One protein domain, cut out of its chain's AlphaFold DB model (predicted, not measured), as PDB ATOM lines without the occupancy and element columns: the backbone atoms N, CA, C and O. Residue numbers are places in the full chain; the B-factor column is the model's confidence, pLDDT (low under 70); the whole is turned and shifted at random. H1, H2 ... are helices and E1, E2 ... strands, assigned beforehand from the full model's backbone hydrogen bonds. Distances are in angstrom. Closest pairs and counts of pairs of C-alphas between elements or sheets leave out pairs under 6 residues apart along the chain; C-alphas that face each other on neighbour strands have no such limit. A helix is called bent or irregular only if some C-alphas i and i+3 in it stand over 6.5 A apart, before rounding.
ATOM      1  N   VAL A   9     155.233 199.607 144.557       93.19
ATOM      2  CA  VAL A   9     156.432 200.184 143.935       93.19
ATOM      3  C   VAL A   9     157.333 200.857 144.972       93.19
ATOM      4  O   VAL A   9     158.546 200.685 144.914       93.19
ATOM      5  N   ILE A  10     156.774 201.597 145.936       92.38
ATOM      6  CA  ILE A  10     157.552 202.252 147.003       92.38
ATOM      7  C   ILE A  10     158.180 201.194 147.913       92.38
ATOM      8  O   ILE A  10     159.362 201.291 148.232       92.38
ATOM      9  N   LEU A  11     157.427 200.152 148.278       93.81
ATOM     10  CA  LEU A  11     157.934 199.059 149.115       93.81
ATOM     11  C   LEU A  11     159.053 198.273 148.418       93.81
ATOM     12  O   LEU A  11     160.046 197.925 149.045       93.81
ATOM     13  N   ALA A  12     158.940 198.054 147.106       95.44
ATOM     14  CA  ALA A  12     160.005 197.463 146.299       95.44
ATOM     15  C   ALA A  12     161.227 198.382 146.167       95.44
ATOM     16  O   ALA A  12     162.368 197.920 146.208       95.44
ATOM     17  N   ARG A  13     161.018 199.699 146.049       95.00
ATOM     18  CA  ARG A  13     162.114 200.678 146.020       95.00
ATOM     19  C   ARG A  13     162.863 200.751 147.348       95.00
ATOM     20  O   ARG A  13     164.087 200.903 147.317       95.00
ATOM     21  N   TYR A  14     162.155 200.598 148.466       95.31
ATOM     22  CA  TYR A  14     162.689 200.697 149.824       95.31
ATOM     23  C   TYR A  14     162.259 199.493 150.688       95.31
ATOM     24  O   TYR A  14     161.467 199.636 151.624       95.31
ATOM     25  N   PRO A  15     162.796 198.284 150.437       94.94
ATOM     26  CA  PRO A  15     162.351 197.077 151.140       94.94
ATOM     27  C   PRO A  15     162.655 197.074 152.645       94.94
ATOM     28  O   PRO A  15     162.104 196.266 153.386       94.94
ATOM     29  N   PHE A  16     163.514 197.988 153.104       93.50
ATOM     30  CA  PHE A  16     163.857 198.192 154.512       93.50
ATOM     31  C   PHE A  16     162.805 198.969 155.312       93.50
ATOM     32  O   PHE A  16     162.954 199.088 156.526       93.50
ATOM     33  N   LEU A  17     161.767 199.514 154.667       93.12
ATOM     34  CA  LEU A  17     160.666 200.157 155.377       93.12
ATOM     35  C   LEU A  17     159.902 199.135 156.228       93.12
ATOM     36  O   LEU A  17     159.566 198.047 155.753       93.12
ATOM     37  N   SER A  18     159.540 199.506 157.456       89.44
ATOM     38  CA  SER A  18     158.719 198.692 158.362       89.44
ATOM     39  C   SER A  18     157.416 198.190 157.718       89.44
ATOM     40  O   SER A  18     156.980 197.063 157.970       89.44
ATOM     41  N   TYR A  19     156.823 198.986 156.824       88.69
ATOM     42  CA  TYR A  19     155.614 198.641 156.067       88.69
ATOM     43  C   TYR A  19     155.798 197.454 155.114       88.69
ATOM     44  O   TYR A  19     154.852 196.697 154.901       88.69
ATOM     45  N   THR A  20     157.008 197.227 154.600       91.75
ATOM     46  CA  THR A  20     157.301 196.104 153.697       91.75
ATOM     47  C   THR A  20     157.034 194.765 154.379       91.75
ATOM     48  O   THR A  20     156.489 193.849 153.765       91.75
ATOM     49  N   ARG A  21     157.326 194.659 155.684       88.94
ATOM     50  CA  ARG A  21     157.031 193.453 156.470       88.94
ATOM     51  C   ARG A  21     155.531 193.156 156.518       88.94
ATOM     52  O   ARG A  21     155.137 192.003 156.382       88.94
ATOM     53  N   LYS A  22     154.694 194.184 156.698       89.44
ATOM     54  CA  LYS A  22     153.228 194.028 156.736       89.44
ATOM     55  C   LYS A  22     152.697 193.547 155.389       89.44
ATOM     56  O   LYS A  22     151.969 192.563 155.345       89.44
ATOM     57  N   TYR A  23     153.164 194.162 154.306       91.88
ATOM     58  CA  TYR A  23     152.791 193.792 152.943       91.88
ATOM     59  C   TYR A  23     153.143 192.333 152.597       91.88
ATOM     60  O   TYR A  23     152.319 191.600 152.056       91.88
ATOM     61  N   ILE A  24     154.341 191.865 152.965       92.44
ATOM     62  CA  ILE A  24     154.755 190.464 152.760       92.44
ATOM     63  C   ILE A  24     153.887 189.484 153.566       92.44
ATOM     64  O   ILE A  24     153.491 188.440 153.039       92.44
ATOM     65  N   ASN A  25     153.530 189.839 154.804       89.12
ATOM     66  CA  ASN A  25     152.647 189.027 155.642       89.12
ATOM     67  C   ASN A  25     151.222 188.932 155.070       89.12
ATOM     68  O   ASN A  25     150.636 187.851 155.075       89.12
ATOM     69  N   GLU A  26     150.673 190.026 154.533       91.44
ATOM     70  CA  GLU A  26     149.358 190.039 153.869       91.44
ATOM     71  C   GLU A  26     149.332 189.145 152.624       91.44
ATOM     72  O   GLU A  26     148.345 188.451 152.369       91.44
ATOM     73  N   LYS A  27     150.445 189.090 151.883       91.31
ATOM     74  CA  LYS A  27     150.635 188.168 150.753       91.31
ATOM     75  C   LYS A  27     150.914 186.722 151.180       91.31
ATOM     76  O   LYS A  27     151.047 185.864 150.312       91.31
ATOM     77  N   LYS A  28     150.976 186.440 152.489       93.62
ATOM     78  CA  LYS A  28     151.236 185.113 153.077       93.62
ATOM     79  C   LYS A  28     152.539 184.470 152.585       93.62
ATOM     80  O   LYS A  28     152.632 183.250 152.487       93.62
ATOM     81  N   ILE A  29     153.544 185.285 152.270       94.00
ATOM     82  CA  ILE A  29     154.854 184.792 151.843       94.00
ATOM     83  C   ILE A  29     155.673 184.473 153.098       94.00
ATOM     84  O   ILE A  29     155.897 185.348 153.934       94.00
ATOM     85  N   THR A  30     156.103 183.221 153.239       94.81
ATOM     86  CA  THR A  30     156.852 182.728 154.402       94.81
ATOM     87  C   THR A  30     158.338 182.580 154.080       94.81
ATOM     88  O   THR A  30     158.753 182.594 152.921       94.81
ATOM     89  N   LEU A  31     159.173 182.431 155.112       93.50
ATOM     90  CA  LEU A  31     160.593 182.133 154.910       93.50
ATOM     91  C   LEU A  31     160.783 180.803 154.165       93.50
ATOM     92  O   LEU A  31     161.571 180.733 153.227       93.50
ATOM     93  N   GLU A  32     160.027 179.778 154.555       94.25
ATOM     94  CA  GLU A  32     160.065 178.451 153.937       94.25
ATOM     95  C   GLU A  32     159.747 178.519 152.436       94.25
ATOM     96  O   GLU A  32     160.494 177.968 151.622       94.25
ATOM     97  N   SER A  33     158.717 179.285 152.043       95.38
ATOM     98  CA  SER A  33     158.381 179.452 150.627       95.38
ATOM     99  C   SER A  33     159.499 180.157 149.861       95.38
ATOM    100  O   SER A  33     159.928 179.686 148.805       95.38
ATOM    101  N   VAL A  34     160.065 181.230 150.424       96.56
ATOM    102  CA  VAL A  34     161.198 181.960 149.831       96.56
ATOM    103  C   VAL A  34     162.421 181.065 149.627       96.56
ATOM    104  O   VAL A  34     163.114 181.209 148.616       96.56
ATOM    105  N   LEU A  35     162.697 180.142 150.549       95.94
ATOM    106  CA  LEU A  35     163.850 179.247 150.473       95.94
ATOM    107  C   LEU A  35     163.641 178.099 149.479       95.94
ATOM    108  O   LEU A  35     164.566 177.781 148.730       95.94
ATOM    109  N   HIS A  36     162.449 177.501 149.436       94.88
ATOM    110  CA  HIS A  36     162.257 176.204 148.779       94.88
ATOM    111  C   HIS A  36     161.363 176.234 147.542       94.88
ATOM    112  O   HIS A  36     161.587 175.453 146.616       94.88
ATOM    113  N   GLU A  37     160.394 177.144 147.452       96.69
ATOM    114  CA  GLU A  37     159.470 177.135 146.319       96.69
ATOM    115  C   GLU A  37     160.146 177.594 145.024       96.69
ATOM    116  O   GLU A  37     160.995 178.499 144.990       96.69
ATOM    117  N   PHE A  38     159.734 176.973 143.918       94.81
ATOM    118  CA  PHE A  38     160.216 177.312 142.582       94.81
ATOM    119  C   PHE A  38     159.807 178.732 142.162       94.81
ATOM    120  O   PHE A  38     160.573 179.400 141.466       94.81
ATOM    121  N   ALA A  39     158.659 179.226 142.643       94.44
ATOM    122  CA  ALA A  39     158.151 180.567 142.349       94.44
ATOM    123  C   ALA A  39     159.144 181.686 142.718       94.44
ATOM    124  O   ALA A  39     159.238 182.686 142.008       94.44
ATOM    125  N   PHE A  40     159.948 181.491 143.769       96.44
ATOM    126  CA  PHE A  40     160.948 182.463 144.228       96.44
ATOM    127  C   PHE A  40     162.368 182.183 143.721       96.44
ATOM    128  O   PHE A  40     163.300 182.894 144.093       96.44
ATOM    129  N   SER A  41     162.562 181.191 142.844       96.12
ATOM    130  CA  SER A  41     163.884 180.859 142.283       96.12
ATOM    131  C   SER A  41     164.542 182.054 141.587       96.12
ATOM    132  O   SER A  41     165.702 182.367 141.856       96.12
ATOM    133  N   SER A  42     163.774 182.782 140.770       95.94
ATOM    134  CA  SER A  42     164.225 184.009 140.109       95.94
ATOM    135  C   SER A  42     164.600 185.095 141.122       95.94
ATOM    136  O   SER A  42     165.651 185.719 140.994       95.94
ATOM    137  N   SER A  43     163.802 185.283 142.178       97.12
ATOM    138  CA  SER A  43     164.089 186.256 143.240       97.12
ATOM    139  C   SER A  43     165.354 185.900 144.025       97.12
ATOM    140  O   SER A  43     166.142 186.792 144.335       97.12
ATOM    141  N   ARG A  44     165.605 184.608 144.293       98.19
ATOM    142  CA  ARG A  44     166.857 184.157 144.919       98.19
ATOM    143  C   ARG A  44     168.069 184.459 144.037       98.19
ATOM    144  O   ARG A  44     169.059 185.010 144.517       98.19
ATOM    145  N   GLU A  45     167.963 184.188 142.738       97.94
ATOM    146  CA  GLU A  45     169.026 184.494 141.775       97.94
ATOM    147  C   GLU A  45     169.257 186.009 141.632       97.94
ATOM    148  O   GLU A  45     170.403 186.457 141.601       97.94
ATOM    149  N   GLN A  46     168.194 186.828 141.632       97.44
ATOM    150  CA  GLN A  46     168.330 188.288 141.685       97.44
ATOM    151  C   GLN A  46     168.994 188.748 142.990       97.44
ATOM    152  O   GLN A  46     169.819 189.660 142.953       97.44
ATOM    153  N   GLY A  47     168.697 188.105 144.124       98.12
ATOM    154  CA  GLY A  47     169.348 188.388 145.406       98.12
ATOM    155  C   GLY A  47     170.849 188.105 145.363       98.12
ATOM    156  O   GLY A  47     171.651 188.963 145.728       98.12
ATOM    157  N   LYS A  48     171.256 186.955 144.810       98.50
ATOM    158  CA  LYS A  48     172.673 186.649 144.553       98.50
ATOM    159  C   LYS A  48     173.307 187.681 143.617       98.50
ATOM    160  O   LYS A  48     174.368 188.223 143.930       98.50
ATOM    161  N   LYS A  49     172.657 187.987 142.488       97.94
ATOM    162  CA  LYS A  49     173.142 188.969 141.505       97.94
ATOM    163  C   LYS A  49     173.374 190.338 142.145       97.94
ATOM    164  O   LYS A  49     174.429 190.923 141.933       97.94
ATOM    165  N   ARG A  50     172.440 190.809 142.968       97.19
ATOM    166  CA  ARG A  50     172.541 192.057 143.733       97.19
ATOM    167  C   ARG A  50     173.794 192.095 144.619       97.19
ATOM    168  O   ARG A  50     174.523 193.086 144.606       97.19
ATOM    169  N   VAL A  51     174.101 191.006 145.331       98.12
ATOM    170  CA  VAL A  51     175.339 190.912 146.129       98.12
ATOM    171  C   VAL A  51     176.576 190.935 145.225       98.12
ATOM    172  O   VAL A  51     177.522 191.673 145.495       98.12
ATOM    173  N   LEU A  52     176.568 190.199 144.111       95.62
ATOM    174  CA  LEU A  52     177.684 190.182 143.158       95.62
ATOM    175  C   LEU A  52     177.948 191.558 142.519       95.62
ATOM    176  O   LEU A  52     179.109 191.950 142.400       95.62
ATOM    177  N   GLU A  53     176.901 192.299 142.146       88.81
ATOM    178  CA  GLU A  53     176.998 193.677 141.637       88.81
ATOM    179  C   GLU A  53     177.640 194.604 142.684       88.81
ATOM    180  O   GLU A  53     178.575 195.346 142.371       88.81
ATOM    181  N   SER A  54     177.252 194.481 143.961       86.56
ATOM    182  CA  SER A  54     177.865 195.265 145.045       86.56
ATOM    183  C   SER A  54     179.374 195.007 145.197       86.56
ATOM    184  O   SER A  54     180.160 195.936 145.405       86.56
ATOM    185  N   VAL A  55     179.819 193.758 145.021       78.50
ATOM    186  CA  VAL A  55     181.240 193.393 145.113       78.50
ATOM    187  C   VAL A  55     182.013 193.918 143.903       78.50
ATOM    188  O   VAL A  55     183.033 194.597 144.073       78.50
ATOM    189  N   LYS A  56     181.518 193.641 142.692       77.50
ATOM    190  CA  LYS A  56     182.212 193.940 141.431       77.50
ATOM    191  C   LYS A  56     182.188 195.429 141.094       77.50
ATOM    192  O   LYS A  56     183.240 196.026 140.882       77.50
ATOM    193  N   GLU A  57     181.004 196.031 141.100       77.44
ATOM    194  CA  GLU A  57     180.766 197.384 140.588       77.44
ATOM    195  C   GLU A  57     180.638 198.426 141.704       77.44
ATOM    196  O   GLU A  57     180.901 199.603 141.485       77.44
ATOM    197  N   GLY A  58     180.262 198.012 142.918       73.56
ATOM    198  CA  GLY A  58     180.005 198.940 144.030       73.56
ATOM    199  C   GLY A  58     178.681 199.688 143.927       73.56
ATOM    200  O   GLY A  58     178.443 200.614 144.696       73.56
ATOM    201  N   LYS A  59     177.827 199.281 142.990       76.81
ATOM    202  CA  LYS A  59     176.469 199.776 142.782       76.81
ATOM    203  C   LYS A  59     175.584 198.609 142.367       76.81
ATOM    204  O   LYS A  59     176.084 197.627 141.830       76.81
ATOM    205  N   ILE A  60     174.289 198.731 142.621       89.56
ATOM    206  CA  ILE A  60     173.277 197.766 142.185       89.56
ATOM    207  C   ILE A  60     172.483 198.400 141.049       89.56
ATOM    208  O   ILE A  60     172.172 199.595 141.086       89.56
ATOM    209  N   THR A  61     172.160 197.609 140.031       88.62
ATOM    210  CA  THR A  61     171.419 198.095 138.867       88.62
ATOM    211  C   THR A  61     169.989 198.470 139.259       88.62
ATOM    212  O   THR A  61     169.203 197.606 139.650       88.62
ATOM    213  N   ASN A  62     169.617 199.744 139.099       90.75
ATOM    214  CA  ASN A  62     168.231 200.175 139.277       90.75
ATOM    215  C   ASN A  62     167.378 199.759 138.070       90.75
ATOM    216  O   ASN A  62     167.774 199.967 136.922       90.75
ATOM    217  N   LYS A  63     166.201 199.189 138.324       88.88
ATOM    218  CA  LYS A  63     165.259 198.732 137.296       88.88
ATOM    219  C   LYS A  63     163.854 199.252 137.613       88.88
ATOM    220  O   LYS A  63     163.523 199.384 138.794       88.88
ATOM    221  N   PRO A  64     163.034 199.562 136.597       89.75
ATOM    222  CA  PRO A  64     161.625 199.870 136.809       89.75
ATOM    223  C   PRO A  64     160.847 198.610 137.215       89.75
ATOM    224  O   PRO A  64     161.252 197.497 136.884       89.75
ATOM    225  N   PHE A  65     159.714 198.808 137.893       91.38
ATOM    226  CA  PHE A  65     158.755 197.751 138.220       91.38
ATOM    227  C   PHE A  65     157.459 198.015 137.457       91.38
ATOM    228  O   PHE A  65     156.869 199.089 137.586       91.38
ATOM    229  N   LEU A  66     157.046 197.050 136.645       90.94
ATOM    230  CA  LEU A  66     155.885 197.098 135.759       90.94
ATOM    231  C   LEU A  66     154.702 196.294 136.309       90.94
ATOM    232  O   LEU A  66     153.577 196.463 135.846       90.94
ATOM    233  N   SER A  67     154.934 195.422 137.295       93.94
ATOM    234  CA  SER A  67     153.892 194.602 137.916       93.94
ATOM    235  C   SER A  67     154.090 194.427 139.422       93.94
ATOM    236  O   SER A  67     155.183 194.609 139.964       93.94
ATOM    237  N   GLU A  68     153.022 194.024 140.111       93.06
ATOM    238  CA  GLU A  68     153.078 193.680 141.536       93.06
ATOM    239  C   GLU A  68     154.006 192.479 141.794       93.06
ATOM    240  O   GLU A  68     154.756 192.474 142.770       93.06
ATOM    241  N   THR A  69     154.033 191.501 140.884       93.25
ATOM    242  CA  THR A  69     154.938 190.344 140.950       93.25
ATOM    243  C   THR A  69     156.406 190.766 140.903       93.25
ATOM    244  O   THR A  69     157.225 190.243 141.657       93.25
ATOM    245  N   GLU A  70     156.752 191.743 140.061       95.19
ATOM    246  CA  GLU A  70     158.105 192.310 140.026       95.19
ATOM    247  C   GLU A  70     158.445 193.055 141.320       95.19
ATOM    248  O   GLU A  70     159.559 192.913 141.822       95.19
ATOM    249  N   CYS A  71     157.480 193.773 141.908       95.75
ATOM    250  CA  CYS A  71     157.661 194.426 143.206       95.75
ATOM    251  C   CYS A  71     157.948 193.399 144.314       95.75
ATOM    252  O   CYS A  71     158.881 193.569 145.097       95.75
ATOM    253  N   ILE A  72     157.185 192.302 144.358       95.88
ATOM    254  CA  ILE A  72     157.410 191.204 145.308       95.88
ATOM    255  C   ILE A  72     158.788 190.578 145.071       95.88
ATOM    256  O   ILE A  72     159.551 190.398 146.018       95.88
ATOM    257  N   SER A  73     159.148 190.300 143.817       96.06
ATOM    258  CA  SER A  73     160.453 189.726 143.473       96.06
ATOM    259  C   SER A  73     161.625 190.618 143.908       96.06
ATOM    260  O   SER A  73     162.642 190.122 144.401       96.06
ATOM    261  N   GLU A  74     161.479 191.939 143.795       96.88
ATOM    262  CA  GLU A  74     162.463 192.911 144.278       96.88
ATOM    263  C   GLU A  74     162.617 192.871 145.808       96.88
ATOM    264  O   GLU A  74     163.738 192.826 146.321       96.88
ATOM    265  N   ILE A  75     161.503 192.822 146.542       97.38
ATOM    266  CA  ILE A  75     161.516 192.726 148.008       97.38
ATOM    267  C   ILE A  75     162.182 191.416 148.449       97.38
ATOM    268  O   ILE A  75     163.074 191.423 149.298       97.38
ATOM    269  N   ILE A  76     161.800 190.287 147.846       97.62
ATOM    270  CA  ILE A  76     162.363 188.977 148.194       97.62
ATOM    271  C   ILE A  76     163.846 188.900 147.843       97.62
ATOM    272  O   ILE A  76     164.640 188.411 148.645       97.62
ATOM    273  N   SER A  77     164.261 189.437 146.696       98.00
ATOM    274  CA  SER A  77     165.684 189.481 146.349       98.00
ATOM    275  C   SER A  77     166.499 190.321 147.338       98.00
ATOM    276  O   SER A  77     167.671 190.025 147.560       98.00
ATOM    277  N   TYR A  78     165.913 191.345 147.972       97.94
ATOM    278  CA  TYR A  78     166.591 192.146 149.001       97.94
ATOM    279  C   TYR A  78     166.777 191.327 150.279       97.94
ATOM    280  O   TYR A  78     167.874 191.272 150.834       97.94
ATOM    281  N   VAL A  79     165.730 190.610 150.693       97.19
ATOM    282  CA  VAL A  79     165.782 189.703 151.848       97.19
ATOM    283  C   VAL A  79     166.827 188.600 151.632       97.19
ATOM    284  O   VAL A  79     167.679 188.388 152.495       97.19
ATOM    285  N   VAL A  80     166.827 187.952 150.462       98.31
ATOM    286  CA  VAL A  80     167.802 186.902 150.122       98.31
ATOM    287  C   VAL A  80     169.230 187.454 150.081       98.31
ATOM    288  O   VAL A  80     170.140 186.815 150.605       98.31
ATOM    289  N   ALA A  81     169.448 188.648 149.521       98.56
ATOM    290  CA  ALA A  81     170.768 189.282 149.511       98.56
ATOM    291  C   ALA A  81     171.308 189.495 150.935       98.56
ATOM    292  O   ALA A  81     172.446 189.122 151.226       98.56
ATOM    293  N   ARG A  82     170.475 190.008 151.852       98.50
ATOM    294  CA  ARG A  82     170.847 190.177 153.267       98.50
ATOM    295  C   ARG A  82     171.135 188.852 153.965       98.50
ATOM    296  O   ARG A  82     172.075 188.800 154.756       98.50
ATOM    297  N   MET A  83     170.385 187.790 153.663       98.50
ATOM    298  CA  MET A  83     170.677 186.442 154.169       98.50
ATOM    299  C   MET A  83     172.046 185.958 153.690       98.50
ATOM    300  O   MET A  83     172.857 185.555 154.513       98.50
ATOM    301  N   ILE A  84     172.346 186.069 152.391       98.62
ATOM    302  CA  ILE A  84     173.642 185.660 151.826       98.62
ATOM    303  C   ILE A  84     174.795 186.431 152.483       98.62
ATOM    304  O   ILE A  84     175.761 185.818 152.935       98.62
ATOM    305  N   VAL A  85     174.690 187.761 152.574       97.88
ATOM    306  CA  VAL A  85     175.713 188.613 153.206       97.88
ATOM    307  C   VAL A  85     175.911 188.239 154.677       97.88
ATOM    308  O   VAL A  85     177.049 188.162 155.136       97.88
ATOM    309  N   SER A  86     174.824 187.947 155.394       98.25
ATOM    310  CA  SER A  86     174.871 187.558 156.809       98.25
ATOM    311  C   SER A  86     175.459 186.162 157.017       98.25
ATOM    312  O   SER A  86     176.239 185.977 157.944       98.25
ATOM    313  N   CYS A  87     175.157 185.198 156.140       98.06
ATOM    314  CA  CYS A  87     175.762 183.864 156.179       98.06
ATOM    315  C   CYS A  87     177.273 183.900 155.910       98.06
ATOM    316  O   CYS A  87     178.013 183.098 156.472       98.06
ATOM    317  N   ILE A  88     177.737 184.802 155.038       95.69
ATOM    318  CA  ILE A  88     179.169 184.975 154.751       95.69
ATOM    319  C   ILE A  88     179.879 185.698 155.900       95.69
ATOM    320  O   ILE A  88     181.008 185.348 156.232       95.69
ATOM    321  N   ASN A  89     179.218 186.696 156.493       91.06
ATOM    322  CA  ASN A  89     179.712 187.474 157.628       91.06
ATOM    323  C   ASN A  89     181.130 188.055 157.429       91.06
ATOM    324  O   ASN A  89     181.979 188.026 158.319       91.06
ATOM    325  N   ASP A  90     181.400 188.584 156.236       86.38
ATOM    326  CA  ASP A  90     182.660 189.255 155.926       86.38
ATOM    327  C   ASP A  90     182.506 190.776 156.044       86.38
ATOM    328  O   ASP A  90     181.645 191.380 155.398       86.38
ATOM    329  N   SER A  91     183.369 191.427 156.832       78.38
ATOM    330  CA  SER A  91     183.259 192.866 157.108       78.38
ATOM    331  C   SER A  91     183.401 193.741 155.859       78.38
ATOM    332  O   SER A  91     182.799 194.812 155.781       78.38
ATOM    333  N   TYR A  92     184.213 193.319 154.882       77.69
ATOM    334  CA  TYR A  92     184.365 194.056 153.629       77.69
ATOM    335  C   TYR A  92     183.109 193.897 152.766       77.69
ATOM    336  O   TYR A  92     182.607 194.893 152.242       77.69
ATOM    337  N   LEU A  93     182.553 192.684 152.681       83.12
ATOM    338  CA  LEU A  93     181.290 192.434 151.990       83.12
ATOM    339  C   LEU A  93     180.135 193.246 152.592       83.12
ATOM    340  O   LEU A  93     179.411 193.888 151.835       83.12
ATOM    341  N   ILE A  94     179.990 193.273 153.922       81.44
ATOM    342  CA  ILE A  94     178.932 194.032 154.611       81.44
ATOM    343  C   ILE A  94     179.004 195.520 154.252       81.44
ATOM    344  O   ILE A  94     177.996 196.101 153.843       81.44
ATOM    345  N   LYS A  95     180.193 196.130 154.330       76.62
ATOM    346  CA  LYS A  95     180.396 197.547 153.976       76.62
ATOM    347  C   LYS A  95     180.114 197.817 152.498       76.62
ATOM    348  O   LYS A  95     179.455 198.796 152.154       76.62
ATOM    349  N   ARG A  96     180.584 196.941 151.602       78.12
ATOM    350  CA  ARG A  96     180.370 197.072 150.148       78.12
ATOM    351  C   ARG A  96     178.902 196.945 149.767       78.12
ATOM    352  O   ARG A  96     178.411 197.758 148.989       78.12
ATOM    353  N   TYR A  97     178.217 195.960 150.332       90.75
ATOM    354  CA  TYR A  97     176.793 195.746 150.128       90.75
ATOM    355  C   TYR A  97     175.973 196.933 150.648       90.75
ATOM    356  O   TYR A  97     175.181 197.503 149.901       90.75
ATOM    357  N   SER A  98     176.238 197.376 151.882       88.69
ATOM    358  CA  SER A  98     175.548 198.513 152.507       88.69
ATOM    359  C   SER A  98     175.727 199.808 151.712       88.69
ATOM    360  O   SER A  98     174.759 200.532 151.471       88.69
ATOM    361  N   LEU A  99     176.946 200.077 151.226       83.56
ATOM    362  CA  LEU A  99     177.207 201.216 150.350       83.56
ATOM    363  C   LEU A  99     176.431 201.102 149.032       83.56
ATOM    364  O   LEU A  99     175.772 202.067 148.645       83.56
ATOM    365  N   ALA A 100     176.478 199.953 148.355       85.38
ATOM    366  CA  ALA A 100     175.815 199.771 147.065       85.38
ATOM    367  C   ALA A 100     174.287 199.927 147.161       85.38
ATOM    368  O   ALA A 100     173.685 200.585 146.311       85.38
ATOM    369  N   GLU A 101     173.668 199.388 148.214       96.06
ATOM    370  CA  GLU A 101     172.237 199.570 148.489       96.06
ATOM    371  C   GLU A 101     171.901 201.030 148.814       96.06
ATOM    372  O   GLU A 101     170.907 201.565 148.327       96.06
ATOM    373  N   SER A 102     172.755 201.722 149.577       92.75
ATOM    374  CA  SER A 102     172.553 203.148 149.852       92.75
ATOM    375  C   SER A 102     172.619 204.001 148.576       92.75
ATOM    376  O   SER A 102     171.835 204.934 148.415       92.75
ATOM    377  N   VAL A 103     173.519 203.668 147.642       89.06
ATOM    378  CA  VAL A 103     173.628 204.331 146.331       89.06
ATOM    379  C   VAL A 103     172.370 204.077 145.501       89.06
ATOM    380  O   VAL A 103     171.842 205.009 144.897       89.06
ATOM    381  N   LEU A 104     171.851 202.845 145.506       94.88
ATOM    382  CA  LEU A 104     170.586 202.517 144.847       94.88
ATOM    383  C   LEU A 104     169.416 203.315 145.444       94.88
ATOM    384  O   LEU A 104     168.601 203.866 144.703       94.88
ATOM    385  N   ALA A 105     169.348 203.416 146.774       96.00
ATOM    386  CA  ALA A 105     168.328 204.203 147.456       96.00
ATOM    387  C   ALA A 105     168.440 205.698 147.115       96.00
ATOM    388  O   ALA A 105     167.419 206.335 146.877       96.00
ATOM    389  N   ASN A 106     169.656 206.246 147.022       93.69
ATOM    390  CA  ASN A 106     169.902 207.628 146.602       93.69
ATOM    391  C   ASN A 106     169.405 207.900 145.169       93.69
ATOM    392  O   ASN A 106     168.687 208.879 144.950       93.69
ATOM    393  N   ASP A 107     169.718 207.021 144.208       94.00
ATOM    394  CA  ASP A 107     169.252 207.160 142.817       94.00
ATOM    395  C   ASP A 107     167.717 207.126 142.717       94.00
ATOM    396  O   ASP A 107     167.122 207.854 141.917       94.00
ATOM    397  N   ARG A 108     167.064 206.306 143.551       96.00
ATOM    398  CA  ARG A 108     165.599 206.238 143.647       96.00
ATOM    399  C   ARG A 108     165.028 207.502 144.296       96.00
ATOM    400  O   ARG A 108     164.211 208.169 143.667       96.00
ATOM    401  N   LEU A 109     165.513 207.879 145.480       95.38
ATOM    402  CA  LEU A 109     165.051 209.040 146.256       95.38
ATOM    403  C   LEU A 109     165.202 210.361 145.496       95.38
ATOM    404  O   LEU A 109     164.334 211.226 145.579       95.38
ATOM    405  N   SER A 110     166.260 210.508 144.697       94.62
ATOM    406  CA  SER A 110     166.481 211.709 143.881       94.62
ATOM    407  C   SER A 110     165.335 211.961 142.886       94.62
ATOM    408  O   SER A 110     165.058 213.107 142.526       94.62
ATOM    409  N   LYS A 111     164.620 210.900 142.488       93.88
ATOM    410  CA  LYS A 111     163.491 210.922 141.544       93.88
ATOM    411  C   LYS A 111     162.123 210.872 142.238       93.88
ATOM    412  O   LYS A 111     161.105 210.918 141.556       93.88
ATOM    413  N   GLU A 112     162.082 210.777 143.566       92.81
ATOM    414  CA  GLU A 112     160.835 210.746 144.340       92.81
ATOM    415  C   GLU A 112     160.282 212.155 144.609       92.81
ATOM    416  O   GLU A 112     161.057 213.118 144.657       92.81
ATOM    417  N   PRO A 113     158.962 212.301 144.825       92.00
ATOM    418  CA  PRO A 113     158.389 213.520 145.381       92.00
ATOM    419  C   PRO A 113     158.856 213.732 146.833       92.00
ATOM    420  O   PRO A 113     159.267 212.789 147.520       92.00
ATOM    421  N   ALA A 114     158.817 214.979 147.299       92.00
ATOM    422  CA  ALA A 114     159.387 215.381 148.584       92.00
ATOM    423  C   ALA A 114     158.766 214.637 149.782       92.00
ATOM    424  O   ALA A 114     159.461 214.279 150.733       92.00
ATOM    425  N   GLU A 115     157.478 214.316 149.710       90.38
ATOM    426  CA  GLU A 115     156.736 213.608 150.751       90.38
ATOM    427  C   GLU A 115     157.255 212.180 150.962       90.38
ATOM    428  O   GLU A 115     157.311 211.694 152.095       90.38
ATOM    429  N   ASN A 116     157.685 211.509 149.888       91.50
ATOM    430  CA  ASN A 116     158.276 210.173 149.973       91.50
ATOM    431  C   ASN A 116     159.659 210.222 150.637       91.50
ATOM    432  O   ASN A 116     159.999 209.324 151.405       91.50
ATOM    433  N   ILE A 117     160.432 211.288 150.398       94.75
ATOM    434  CA  ILE A 117     161.737 211.509 151.040       94.75
ATOM    435  C   ILE A 117     161.557 211.677 152.553       94.75
ATOM    436  O   ILE A 117     162.251 211.016 153.327       94.75
ATOM    437  N   VAL A 118     160.574 212.478 152.977       93.94
ATOM    438  CA  VAL A 118     160.189 212.617 154.394       93.94
ATOM    439  C   VAL A 118     159.732 211.278 154.978       93.94
ATOM    440  O   VAL A 118     160.119 210.917 156.088       93.94
ATOM    441  N   GLY A 119     158.952 210.496 154.226       91.94
ATOM    442  CA  GLY A 119     158.539 209.150 154.630       91.94
ATOM    443  C   GLY A 119     159.721 208.224 154.936       91.94
ATOM    444  O   GLY A 119     159.723 207.562 155.973       91.94
ATOM    445  N   VAL A 120     160.740 208.212 154.071       93.62
ATOM    446  CA  VAL A 120     161.961 207.417 154.280       93.62
ATOM    447  C   VAL A 120     162.794 207.955 155.445       93.62
ATOM    448  O   VAL A 120     163.301 207.162 156.232       93.62
ATOM    449  N   ALA A 121     162.908 209.276 155.601       95.19
ATOM    450  CA  ALA A 121     163.632 209.882 156.719       95.19
ATOM    451  C   ALA A 121     163.032 209.500 158.085       95.19
ATOM    452  O   ALA A 121     163.772 209.126 158.992       95.19
ATOM    453  N   ASN A 122     161.701 209.481 158.197       92.06
ATOM    454  CA  ASN A 122     161.012 209.067 159.421       92.06
ATOM    455  C   ASN A 122     161.315 207.608 159.811       92.06
ATOM    456  O   ASN A 122     161.474 207.307 160.989       92.06
ATOM    457  N   GLU A 123     161.447 206.699 158.839       90.38
ATOM    458  CA  GLU A 123     161.839 205.298 159.090       90.38
ATOM    459  C   GLU A 123     163.303 205.159 159.556       90.38
ATOM    460  O   GLU A 123     163.709 204.145 160.133       90.38
ATOM    461  N   LEU A 124     164.122 206.172 159.280       92.69
ATOM    462  CA  LEU A 124     165.495 206.281 159.764       92.69
ATOM    463  C   LEU A 124     165.580 207.034 161.097       92.69
ATOM    464  O   LEU A 124     166.690 207.281 161.559       92.69
ATOM    465  N   GLU A 125     164.434 207.388 161.693       93.94
ATOM    466  CA  GLU A 125     164.329 208.195 162.913       93.94
ATOM    467  C   GLU A 125     164.988 209.578 162.764       93.94
ATOM    468  O   GLU A 125     165.497 210.149 163.724       93.94
ATOM    469  N   ILE A 126     164.981 210.118 161.541       95.62
ATOM    470  CA  ILE A 126     165.495 211.451 161.229       95.62
ATOM    471  C   ILE A 126     164.313 212.406 161.145       95.62
ATOM    472  O   ILE A 126     163.441 212.247 160.288       95.62
ATOM    473  N   ASP A 127     164.321 213.430 161.997       93.69
ATOM    474  CA  ASP A 127     163.326 214.499 161.978       93.69
ATOM    475  C   ASP A 127     163.571 215.436 160.784       93.69
ATOM    476  O   ASP A 127     164.228 216.479 160.889       93.69
ATOM    477  N   LEU A 128     163.074 215.018 159.620       95.81
ATOM    478  CA  LEU A 128     163.137 215.752 158.365       95.81
ATOM    479  C   LEU A 128     161.795 216.432 158.086       95.81
ATOM    480  O   LEU A 128     160.772 215.771 157.919       95.81
ATOM    481  N   VAL A 129     161.814 217.757 157.960       95.31
ATOM    482  CA  VAL A 129     160.615 218.569 157.721       95.31
ATOM    483  C   VAL A 129     160.705 219.211 156.342       95.31
ATOM    484  O   VAL A 129     161.709 219.849 156.025       95.31
ATOM    485  N   LEU A 130     159.655 219.051 155.537       94.69
ATOM    486  CA  LEU A 130     159.489 219.744 154.259       94.69
ATOM    487  C   LEU A 130     159.024 221.185 154.509       94.69
ATOM    488  O   LEU A 130     158.082 221.415 155.267       94.69
ATOM    489  N   CYS A 131     159.694 222.142 153.880       91.06
ATOM    490  CA  CYS A 131     159.392 223.567 153.924       91.06
ATOM    491  C   CYS A 131     158.974 224.076 152.539       91.06
ATOM    492  O   CYS A 131     159.099 223.371 151.536       91.06
ATOM    493  N   ASP A 132     158.509 225.323 152.486       82.06
ATOM    494  CA  ASP A 132     158.146 225.980 151.232       82.06
ATOM    495  C   ASP A 132     159.321 225.998 150.237       82.06
ATOM    496  O   ASP A 132     160.480 226.205 150.614       82.06
ATOM    497  N   GLY A 133     159.012 225.801 148.953       78.25
ATOM    498  CA  GLY A 133     160.003 225.816 147.871       78.25
ATOM    499  C   GLY A 133     160.835 224.535 147.737       78.25
ATOM    500  O   GLY A 133     161.979 224.618 147.298       78.25
ATOM    501  N   ASP A 134     160.288 223.376 148.121       81.75
ATOM    502  CA  ASP A 134     160.944 222.056 148.051       81.75
ATOM    503  C   ASP A 134     162.269 221.966 148.833       81.75
ATOM    504  O   ASP A 134     163.157 221.162 148.527       81.75
ATOM    505  N   LEU A 135     162.402 222.797 149.872       93.62
ATOM    506  CA  LEU A 135     163.513 222.749 150.814       93.62
ATOM    507  C   LEU A 135     163.190 221.826 151.982       93.62
ATOM    508  O   LEU A 135     162.056 221.730 152.443       93.62
ATOM    509  N   PHE A 136     164.222 221.192 152.517       96.75
ATOM    510  CA  PHE A 136     164.126 220.337 153.686       96.75
ATOM    511  C   PHE A 136     164.860 220.972 154.854       96.75
ATOM    512  O   PHE A 136     165.874 221.645 154.676       96.75
ATOM    513  N   THR A 137     164.391 220.707 156.067       97.31
ATOM    514  CA  THR A 137     165.137 221.029 157.279       97.31
ATOM    515  C   THR A 137     165.349 219.793 158.124       97.31
ATOM    516  O   THR A 137     164.440 218.982 158.295       97.31
ATOM    517  N   VAL A 138     166.542 219.677 158.695       97.69
ATOM    518  CA  VAL A 138     166.922 218.602 159.616       97.69
ATOM    519  C   VAL A 138     167.577 219.206 160.853       97.69
ATOM    520  O   VAL A 138     168.228 220.250 160.759       97.69
ATOM    521  N   HIS A 139     167.424 218.586 162.022       97.38
ATOM    522  CA  HIS A 139     168.129 219.050 163.216       97.38
ATOM    523  C   HIS A 139     169.654 218.976 163.013       97.38
ATOM    524  O   HIS A 139     170.178 218.040 162.402       97.38
ATOM    525  N   PHE A 140     170.394 219.968 163.518       96.50
ATOM    526  CA  PHE A 140     171.835 220.080 163.255       96.50
ATOM    527  C   PHE A 140     172.647 218.870 163.748       96.50
ATOM    528  O   PHE A 140     173.706 218.576 163.194       96.50
ATOM    529  N   THR A 141     172.162 218.148 164.764       96.44
ATOM    530  CA  THR A 141     172.816 216.930 165.274       96.44
ATOM    531  C   THR A 141     172.787 215.800 164.255       96.44
ATOM    532  O   THR A 141     173.815 215.164 164.037       96.44
ATOM    533  N   ASP A 142     171.650 215.581 163.592       96.12
ATOM    534  CA  ASP A 142     171.523 214.555 162.553       96.12
ATOM    535  C   ASP A 142     172.305 214.961 161.309       96.12
ATOM    536  O   ASP A 142     172.998 214.133 160.715       96.12
ATOM    537  N   PHE A 143     172.287 216.254 160.964       96.94
ATOM    538  CA  PHE A 143     173.156 216.780 159.918       96.94
ATOM    539  C   PHE A 143     174.624 216.454 160.208       96.94
ATOM    540  O   PHE A 143     175.281 215.843 159.371       96.94
ATOM    541  N   LEU A 144     175.147 216.807 161.387       94.94
ATOM    542  CA  LEU A 144     176.540 216.538 161.760       94.94
ATOM    543  C   LEU A 144     176.858 215.040 161.769       94.94
ATOM    544  O   LEU A 144     177.893 214.633 161.244       94.94
ATOM    545  N   LYS A 145     175.965 214.220 162.332       92.25
ATOM    546  CA  LYS A 145     176.125 212.765 162.407       92.25
ATOM    547  C   LYS A 145     176.294 212.164 161.014       92.25
ATOM    548  O   LYS A 145     177.309 211.523 160.736       92.25
ATOM    549  N   TYR A 146     175.343 212.439 160.122       92.62
ATOM    550  CA  TYR A 146     175.282 211.816 158.803       92.62
ATOM    551  C   TYR A 146     176.108 212.534 157.729       92.62
ATOM    552  O   TYR A 146     176.284 211.974 156.649       92.62
ATOM    553  N   SER A 147     176.670 213.715 158.009       89.38
ATOM    554  CA  SER A 147     177.617 214.407 157.119       89.38
ATOM    555  C   SER A 147     179.079 214.316 157.557       89.38
ATOM    556  O   SER A 147     179.953 214.813 156.852       89.38
ATOM    557  N   SER A 148     179.375 213.656 158.681       77.69
ATOM    558  CA  SER A 148     180.717 213.610 159.282       77.69
ATOM    559  C   SER A 148     181.809 213.038 158.359       77.69
ATOM    560  O   SER A 148     182.967 213.457 158.427       77.69
ATOM    561  N   GLU A 149     181.445 212.124 157.453       69.19
ATOM    562  CA  GLU A 149     182.342 211.551 156.439       69.19
ATOM    563  C   GLU A 149     182.503 212.435 155.184       69.19
ATOM    564  O   GLU A 149     183.367 212.178 154.344       69.19
ATOM    565  N   PHE A 150     181.690 213.483 155.018       77.56
ATOM    566  CA  PHE A 150     181.715 214.329 153.828       77.56
ATOM    567  C   PHE A 150     182.771 215.430 153.957       77.56
ATOM    568  O   PHE A 150     182.705 216.304 154.817       77.56
ATOM    569  N   ARG A 151     183.770 215.393 153.069       63.66
ATOM    570  CA  ARG A 151     184.921 216.311 153.110       63.66
ATOM    571  C   ARG A 151     184.712 217.623 152.353       63.66
ATOM    572  O   ARG A 151     185.440 218.583 152.597       63.66
ATOM    573  N   ASP A 152     183.743 217.667 151.440       70.19
ATOM    574  CA  ASP A 152     183.458 218.861 150.643       70.19
ATOM    575  C   ASP A 152     183.015 220.014 151.572       70.19
ATOM    576  O   ASP A 152     182.121 219.816 152.407       70.19
ATOM    577  N   PRO A 153     183.623 221.217 151.457       80.12
ATOM    578  CA  PRO A 153     183.263 222.384 152.255       80.12
ATOM    579  C   PRO A 153     181.761 222.674 152.313       80.12
ATOM    580  O   PRO A 153     181.306 223.209 153.324       80.12
ATOM    581  N   LYS A 154     180.980 222.292 151.291       87.38
ATOM    582  CA  LYS A 154     179.519 222.450 151.268       87.38
ATOM    583  C   LYS A 154     178.774 221.650 152.338       87.38
ATOM    584  O   LYS A 154     177.570 221.851 152.461       87.38
ATOM    585  N   TRP A 155     179.451 220.770 153.082       91.81
ATOM    586  CA  TRP A 155     178.906 219.993 154.206       91.81
ATOM    587  C   TRP A 155     179.382 220.470 155.577       91.81
ATOM    588  O   TRP A 155     178.883 220.001 156.595       91.81
ATOM    589  N   LYS A 156     180.323 221.420 155.641       88.62
ATOM    590  CA  LYS A 156     180.715 222.012 156.925       88.62
ATOM    591  C   LYS A 156     179.524 222.757 157.512       88.62
ATOM    592  O   LYS A 156     178.907 223.560 156.811       88.62
ATOM    593  N   LEU A 157     179.236 222.536 158.795       92.56
ATOM    594  CA  LEU A 157     178.124 223.194 159.488       92.56
ATOM    595  C   LEU A 157     178.223 224.726 159.406       92.56
ATOM    596  O   LEU A 157     177.222 225.394 159.188       92.56
ATOM    597  N   THR A 158     179.443 225.270 159.480       94.31
ATOM    598  CA  THR A 158     179.729 226.710 159.333       94.31
ATOM    599  C   THR A 158     179.323 227.292 157.979       94.31
ATOM    600  O   THR A 158     179.228 228.506 157.851       94.31
ATOM    601  N   ASN A 159     179.116 226.440 156.973       93.69
ATOM    602  CA  ASN A 159     178.751 226.818 155.611       93.69
ATOM    603  C   ASN A 159     177.274 226.504 155.297       93.69
ATOM    604  O   ASN A 159     176.903 226.489 154.124       93.69
ATOM    605  N   GLN A 160     176.449 226.193 156.304       94.62
ATOM    606  CA  GLN A 160     175.016 225.946 156.118       94.62
ATOM    607  C   GLN A 160     174.157 227.115 156.610       94.62
ATOM    608  O   GLN A 160     174.543 227.827 157.536       94.62
ATOM    609  N   ASP A 161     172.957 227.253 156.039       94.75
ATOM    610  CA  ASP A 161     171.894 228.083 156.615       94.75
ATOM    611  C   ASP A 161     171.254 227.322 157.785       94.75
ATOM    612  O   ASP A 161     170.728 226.216 157.610       94.75
ATOM    613  N   ILE A 162     171.355 227.895 158.986       95.62
ATOM    614  CA  ILE A 162     170.861 227.310 160.232       95.62
ATOM    615  C   ILE A 162     169.908 228.294 160.888       95.62
ATOM    616  O   ILE A 162     170.298 229.411 161.228       95.62
ATOM    617  N   ARG A 163     168.674 227.860 161.148       95.25
ATOM    618  CA  ARG A 163     167.680 228.660 161.879       95.25
ATOM    619  C   ARG A 163     167.001 227.787 162.914       95.25
ATOM    620  O   ARG A 163     166.605 226.665 162.619       95.25
ATOM    621  N   MET A 164     166.908 228.297 164.141       93.88
ATOM    622  CA  MET A 164     166.258 227.598 165.259       93.88
ATOM    623  C   MET A 164     166.773 226.153 165.452       93.88
ATOM    624  O   MET A 164     165.997 225.236 165.695       93.88
ATOM    625  N   GLY A 165     168.089 225.938 165.300       95.69
ATOM    626  CA  GLY A 165     168.723 224.618 165.455       95.69
ATOM    627  C   GLY A 165     168.548 223.659 164.269       95.69
ATOM    628  O   GLY A 165     168.954 222.500 164.355       95.69
ATOM    629  N   ARG A 166     167.972 224.109 163.152       97.31
ATOM    630  CA  ARG A 166     167.741 223.275 161.967       97.31
ATOM    631  C   ARG A 166     168.544 223.763 160.775       97.31
ATOM    632  O   ARG A 166     168.628 224.964 160.537       97.31
ATOM    633  N   VAL A 167     169.118 222.820 160.040       97.56
ATOM    634  CA  VAL A 167     169.904 223.045 158.827       97.56
ATOM    635  C   VAL A 167     168.986 222.949 157.613       97.56
ATOM    636  O   VAL A 167     168.287 221.946 157.474       97.56
ATOM    637  N   TYR A 168     169.016 223.952 156.734       97.00
ATOM    638  CA  TYR A 168     168.263 223.954 155.475       97.00
ATOM    639  C   TYR A 168     169.048 223.249 154.367       97.00
ATOM    640  O   TYR A 168     170.227 223.533 154.139       97.00
ATOM    641  N   LEU A 169     168.384 222.336 153.665       96.12
ATOM    642  CA  LEU A 169     168.953 221.490 152.626       96.12
ATOM    643  C   LEU A 169     168.070 221.535 151.379       96.12
ATOM    644  O   LEU A 169     166.850 221.411 151.467       96.12
ATOM    645  N   ASP A 170     168.696 221.643 150.212       95.12
ATOM    646  CA  ASP A 170     168.038 221.286 148.958       95.12
ATOM    647  C   ASP A 170     167.832 219.760 148.866       95.12
ATOM    648  O   ASP A 170     168.342 218.974 149.679       95.12
ATOM    649  N   LYS A 171     167.083 219.322 147.850       94.81
ATOM    650  CA  LYS A 171     166.795 217.904 147.616       94.81
ATOM    651  C   LYS A 171     168.063 217.059 147.440       94.81
ATOM    652  O   LYS A 171     168.124 215.953 147.972       94.81
ATOM    653  N   GLU A 172     169.072 217.556 146.723       93.94
ATOM    654  CA  GLU A 172     170.315 216.816 146.461       93.94
ATOM    655  C   GLU A 172     171.068 216.544 147.771       93.94
ATOM    656  O   GLU A 172     171.413 215.396 148.074       93.94
ATOM    657  N   LYS A 173     171.265 217.583 148.589       94.75
ATOM    658  CA  LYS A 173     171.885 217.476 149.911       94.75
ATOM    659  C   LYS A 173     171.064 216.589 150.838       94.75
ATOM    660  O   LYS A 173     171.632 215.735 151.515       94.75
ATOM    661  N   CYS A 174     169.744 216.742 150.854       96.44
ATOM    662  CA  CYS A 174     168.869 215.911 151.673       96.44
ATOM    663  C   CYS A 174     169.032 214.422 151.330       96.44
ATOM    664  O   CYS A 174     169.339 213.604 152.196       96.44
ATOM    665  N   VAL A 175     168.905 214.060 150.052       96.44
ATOM    666  CA  VAL A 175     168.997 212.663 149.602       96.44
ATOM    667  C   VAL A 175     170.409 212.096 149.797       96.44
ATOM    668  O   VAL A 175     170.569 210.919 150.137       96.44
ATOM    669  N   ARG A 176     171.453 212.922 149.665       94.44
ATOM    670  CA  ARG A 176     172.831 212.521 149.980       94.44
ATOM    671  C   ARG A 176     173.061 212.302 151.481       94.44
ATOM    672  O   ARG A 176     173.783 211.371 151.834       94.44
ATOM    673  N   LEU A 177     172.437 213.091 152.355       96.25
ATOM    674  CA  LEU A 177     172.479 212.872 153.803       96.25
ATOM    675  C   LEU A 177     171.771 211.556 154.175       96.25
ATOM    676  O   LEU A 177     172.349 210.718 154.868       96.25
ATOM    677  N   LEU A 178     170.565 211.331 153.634       97.25
ATOM    678  CA  LEU A 178     169.803 210.095 153.847       97.25
ATOM    679  C   LEU A 178     170.538 208.859 153.324       97.25
ATOM    680  O   LEU A 178     170.480 207.810 153.956       97.25
ATOM    681  N   GLN A 179     171.282 208.969 152.219       95.19
ATOM    682  CA  GLN A 179     172.132 207.877 151.743       95.19
ATOM    683  C   GLN A 179     173.098 207.399 152.834       95.19
ATOM    684  O   GLN A 179     173.222 206.195 153.057       95.19
ATOM    685  N   ASN A 180     173.786 208.320 153.513       91.25
ATOM    686  CA  ASN A 180     174.742 207.931 154.544       91.25
ATOM    687  C   ASN A 180     174.040 207.337 155.772       91.25
ATOM    688  O   ASN A 180     174.514 206.351 156.329       91.25
ATOM    689  N   ALA A 181     172.861 207.857 156.128       96.50
ATOM    690  CA  ALA A 181     172.028 207.270 157.174       96.50
ATOM    691  C   ALA A 181     171.573 205.836 156.847       96.50
ATOM    692  O   ALA A 181     171.638 204.959 157.706       96.50
ATOM    693  N   ILE A 182     171.167 205.571 155.600       96.56
ATOM    694  CA  ILE A 182     170.785 204.230 155.124       96.56
ATOM    695  C   ILE A 182     171.986 203.279 155.167       96.56
ATOM    696  O   ILE A 182     171.858 202.154 155.652       96.56
ATOM    697  N   LYS A 183     173.161 203.728 154.704       92.62
ATOM    698  CA  LYS A 183     174.412 202.957 154.785       92.62
ATOM    699  C   LYS A 183     174.720 202.575 156.235       92.62
ATOM    700  O   LYS A 183     174.915 201.397 156.516       92.62
ATOM    701  N   GLU A 184     174.726 203.547 157.151       90.56
ATOM    702  CA  GLU A 184     175.011 203.317 158.572       90.56
ATOM    703  C   GLU A 184     173.982 202.370 159.213       90.56
ATOM    704  O   GLU A 184     174.355 201.495 159.994       90.56
ATOM    705  N   LYS A 185     172.696 202.490 158.852       95.50
ATOM    706  CA  LYS A 185     171.645 201.556 159.285       95.50
ATOM    707  C   LYS A 185     171.954 200.127 158.837       95.50
ATOM    708  O   LYS A 185     171.943 199.220 159.665       95.50
ATOM    709  N   PHE A 186     172.274 199.912 157.563       94.56
ATOM    710  CA  PHE A 186     172.570 198.569 157.051       94.56
ATOM    711  C   PHE A 186     173.841 197.966 157.647       94.56
ATOM    712  O   PHE A 186     173.838 196.781 157.969       94.56
ATOM    713  N   GLU A 187     174.887 198.764 157.865       88.56
ATOM    714  CA  GLU A 187     176.113 198.297 158.526       88.56
ATOM    715  C   GLU A 187     175.877 197.898 159.990       88.56
ATOM    716  O   GLU A 187     176.534 196.982 160.475       88.56
ATOM    717  N   LYS A 188     174.932 198.544 160.690       93.31
ATOM    718  CA  LYS A 188     174.548 198.179 162.066       93.31
ATOM    719  C   LYS A 188     173.627 196.965 162.140       93.31
ATOM    720  O   LYS A 188     173.679 196.223 163.113       93.31
ATOM    721  N   GLU A 189     172.758 196.786 161.150       95.19
ATOM    722  CA  GLU A 189     171.807 195.670 161.110       95.19
ATOM    723  C   GLU A 189     172.407 194.361 160.568       95.19
ATOM    724  O   GLU A 189     171.763 193.315 160.660       95.19
ATOM    725  N   LEU A 190     173.584 194.408 159.939       93.88
ATOM    726  CA  LEU A 190     174.263 193.241 159.375       93.88
ATOM    727  C   LEU A 190     175.496 192.868 160.219       93.88
ATOM    728  O   LEU A 190     176.262 193.753 160.595       93.88
ATOM    729  N   PRO A 191     175.747 191.569 160.463       96.19
ATOM    730  CA  PRO A 191     174.986 190.410 159.987       96.19
ATOM    731  C   PRO A 191     173.662 190.206 160.745       96.19
ATOM    732  O   PRO A 191     173.549 190.480 161.936       96.19
ATOM    733  N   LEU A 192     172.663 189.664 160.049       94.12
ATOM    734  CA  LEU A 192     171.439 189.149 160.663       94.12
ATOM    735  C   LEU A 192     171.698 187.789 161.335       94.12
ATOM    736  O   LEU A 192     172.547 187.029 160.861       94.12
ATOM    737  N   PRO A 193     170.925 187.419 162.373       92.62
ATOM    738  CA  PRO A 193     170.909 186.045 162.858       92.62
ATOM    739  C   PRO A 193     170.393 185.114 161.749       92.62
ATOM    740  O   PRO A 193     169.290 185.301 161.232       92.62
ATOM    741  N   VAL A 194     171.197 184.116 161.377       93.88
ATOM    742  CA  VAL A 194     170.878 183.133 160.331       93.88
ATOM    743  C   VAL A 194     170.853 181.720 160.906       93.88
ATOM    744  O   VAL A 194     171.660 181.371 161.765       93.88
ATOM    745  N   THR A 195     169.910 180.902 160.438       95.81
ATOM    746  CA  THR A 195     169.776 179.495 160.839       95.81
ATOM    747  C   THR A 195     170.589 178.577 159.921       95.81
ATOM    748  O   THR A 195     170.982 178.951 158.807       95.81
ATOM    749  N   GLU A 196     170.820 177.336 160.359       94.94
ATOM    750  CA  GLU A 196     171.439 176.310 159.508       94.94
ATOM    751  C   GLU A 196     170.602 176.021 158.257       94.94
ATOM    752  O   GLU A 196     171.158 175.810 157.183       94.94
ATOM    753  N   GLU A 197     169.273 176.082 158.366       95.69
ATOM    754  CA  GLU A 197     168.349 175.910 157.242       95.69
ATOM    755  C   GLU A 197     168.603 176.938 156.128       95.69
ATOM    756  O   GLU A 197     168.807 176.557 154.972       95.69
ATOM    757  N   ILE A 198     168.694 178.229 156.479       95.94
ATOM    758  CA  ILE A 198     169.023 179.308 155.529       95.94
ATOM    759  C   ILE A 198     170.389 179.042 154.888       95.94
ATOM    760  O   ILE A 198     170.542 179.123 153.667       95.94
ATOM    761  N   THR A 199     171.382 178.695 155.710       96.31
ATOM    762  CA  THR A 199     172.758 178.443 155.259       96.31
ATOM    763  C   THR A 199     172.826 177.271 154.281       96.31
ATOM    764  O   THR A 199     173.534 177.338 153.277       96.31
ATOM    765  N   ASN A 200     172.075 176.201 154.543       96.81
ATOM    766  CA  ASN A 200     172.032 175.011 153.702       96.81
ATOM    767  C   ASN A 200     171.286 175.271 152.391       96.81
ATOM    768  O   ASN A 200     171.804 174.925 151.329       96.81
ATOM    769  N   SER A 201     170.127 175.929 152.453       96.94
ATOM    770  CA  SER A 201     169.316 176.242 151.271       96.94
ATOM    771  C   SER A 201     170.042 177.182 150.297       96.94
ATOM    772  O   SER A 201     170.054 176.959 149.086       96.94
ATOM    773  N   LEU A 202     170.741 178.199 150.817       97.00
ATOM    774  CA  LEU A 202     171.449 179.194 150.001       97.00
ATOM    775  C   LEU A 202     172.920 178.837 149.725       97.00
ATOM    776  O   LEU A 202     173.636 179.627 149.101       97.00
ATOM    777  N   ARG A 203     173.390 177.652 150.142       97.88
ATOM    778  CA  ARG A 203     174.801 177.232 150.049       97.88
ATOM    779  C   ARG A 203     175.427 177.405 148.657       97.88
ATOM    780  O   ARG A 203     176.556 177.906 148.601       97.88
ATOM    781  N   PRO A 204     174.760 177.053 147.535       97.31
ATOM    782  CA  PRO A 204     175.336 177.266 146.206       97.31
ATOM    783  C   PRO A 204     175.633 178.750 145.938       97.31
ATOM    784  O   PRO A 204     176.732 179.104 145.517       97.31
ATOM    785  N   MET A 205     174.693 179.631 146.289       98.31
ATOM    786  CA  MET A 205     174.812 181.080 146.088       98.31
ATOM    787  C   MET A 205     175.889 181.685 146.991       98.31
ATOM    788  O   MET A 205     176.696 182.490 146.532       98.31
ATOM    789  N   ILE A 206     175.941 181.255 148.257       98.31
ATOM    790  CA  ILE A 206     176.981 181.648 149.220       98.31
ATOM    791  C   ILE A 206     178.371 181.293 148.678       98.31
ATOM    792  O   ILE A 206     179.287 182.110 148.733       98.31
TER     793      ILE A 206
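AT A GLANCE: This is residues 9 to 206 of the 356 residues of the protein "DNA primase large subunit PriL" of Euryarchaeota archaeon (UniProt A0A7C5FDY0). You are looking at two lobes along one long axis: in one, H1, H4 and H11 pack on the long helix H5, with H2, H3 and H10 at the rim; in the other, H7, H8 and H9 cover one face of a small three-stranded sheet. H6 and H9, side by side and running opposite ways, bridge the lobes. The printed part has 198 residues with eleven named helices and three named strands, in the order H1 to H7, E1, E2, H8, E3, H9, H10, H11; the sheet runs E1, E2, E3, all antiparallel, and the class is mostly helix. The whole is compact, with a radius of gyration of the C-alphas of 17.9 A, yet elongated, spanning 54 by 33 by 26 A.

HOW THE PARTS SIT: Start at H1, residues 9 to 13, which touches H5, residues 68 to 88; their closest C-alphas, of Ala 12 and Cys 71, are 4.9 A apart. H2, residues 18 to 26, only just touches H1, only at the corner, with 3 pairs of C-alphas within 8 A, the closest Leu 11 and Thr 20 at 5.5 A. H3, residues 31 to 36, touches H4, residues 38 to 56, only at the corner, closest at C-alphas 34 and 40, 5.6 A. H5 is the hub, touching four helices; H4 touches it at a steep tilt of 57 degrees, closest at C-alphas 47 and 77, 3.9 A. H5 and H6, residues 91 to 109, form a helical hairpin, closest at C-alphas 85 and 94, 6.5 A. H6 touches H9, residues 171 to 189, at a shallow tilt of 32 degrees, opposite ways, closest at C-alphas 102 and 179, 5.1 A. E1, residues 128 to 131, and E2, residues 135 to 139, are a hairpin, with N 129 and O 137 within hydrogen-bond range at 2.9 A; E3, residues 166 to 169, is antiparallel to E2, with N 136 and O 169 at 2.8 A. H7, residues 114 to 123, H8, residues 140 to 147, and H9 are on the same face, making two layers, helices over a sheet, at heights over the sheet of 8.3, 9.8 and 13.1 A. H10, residues 196 to 201, only just touches H3, with 3 pairs of C-alphas within 8 A, the closest 35 and 201 at 6.3 A; H11, residues 203 to 206, touches H5, closest at C-alphas 84 and 206, 5.8 A. Helix packing is part aligned, part crossed, with 3 of 7 tilts shallow. Every O i to N i+4 pair is within hydrogen-bond range in H1, H3 and H5 to H10, against 4 of 5 in H2 and 13 of 15 in H4; H11 is too short for one.

IN THESE COORDINATES: Find C-alpha 9 at (156.432, 200.184, 143.935), where H1 begins. H4 spans 27.6 A and is irregular, with C-alphas 39 and 42 7.3 A apart. H5 runs 30.5 A from C-alpha 68 at (153.078, 193.680, 141.536); H6 spans 26.7 A and H9 26.5 A. H11 ends at C-alpha 206, (176.981, 181.648, 149.220).

THE WHOLE: The two C-alphas farthest apart, of Phe 38 and Thr 158, are 55.7 A apart, and the printed part has no cut. The long links are H4 to H5, 11 residues, and H8 to E3, residues 148 to 165. Mean pLDDT of the printed part is 92.5; residues 149 and 151 are under 70.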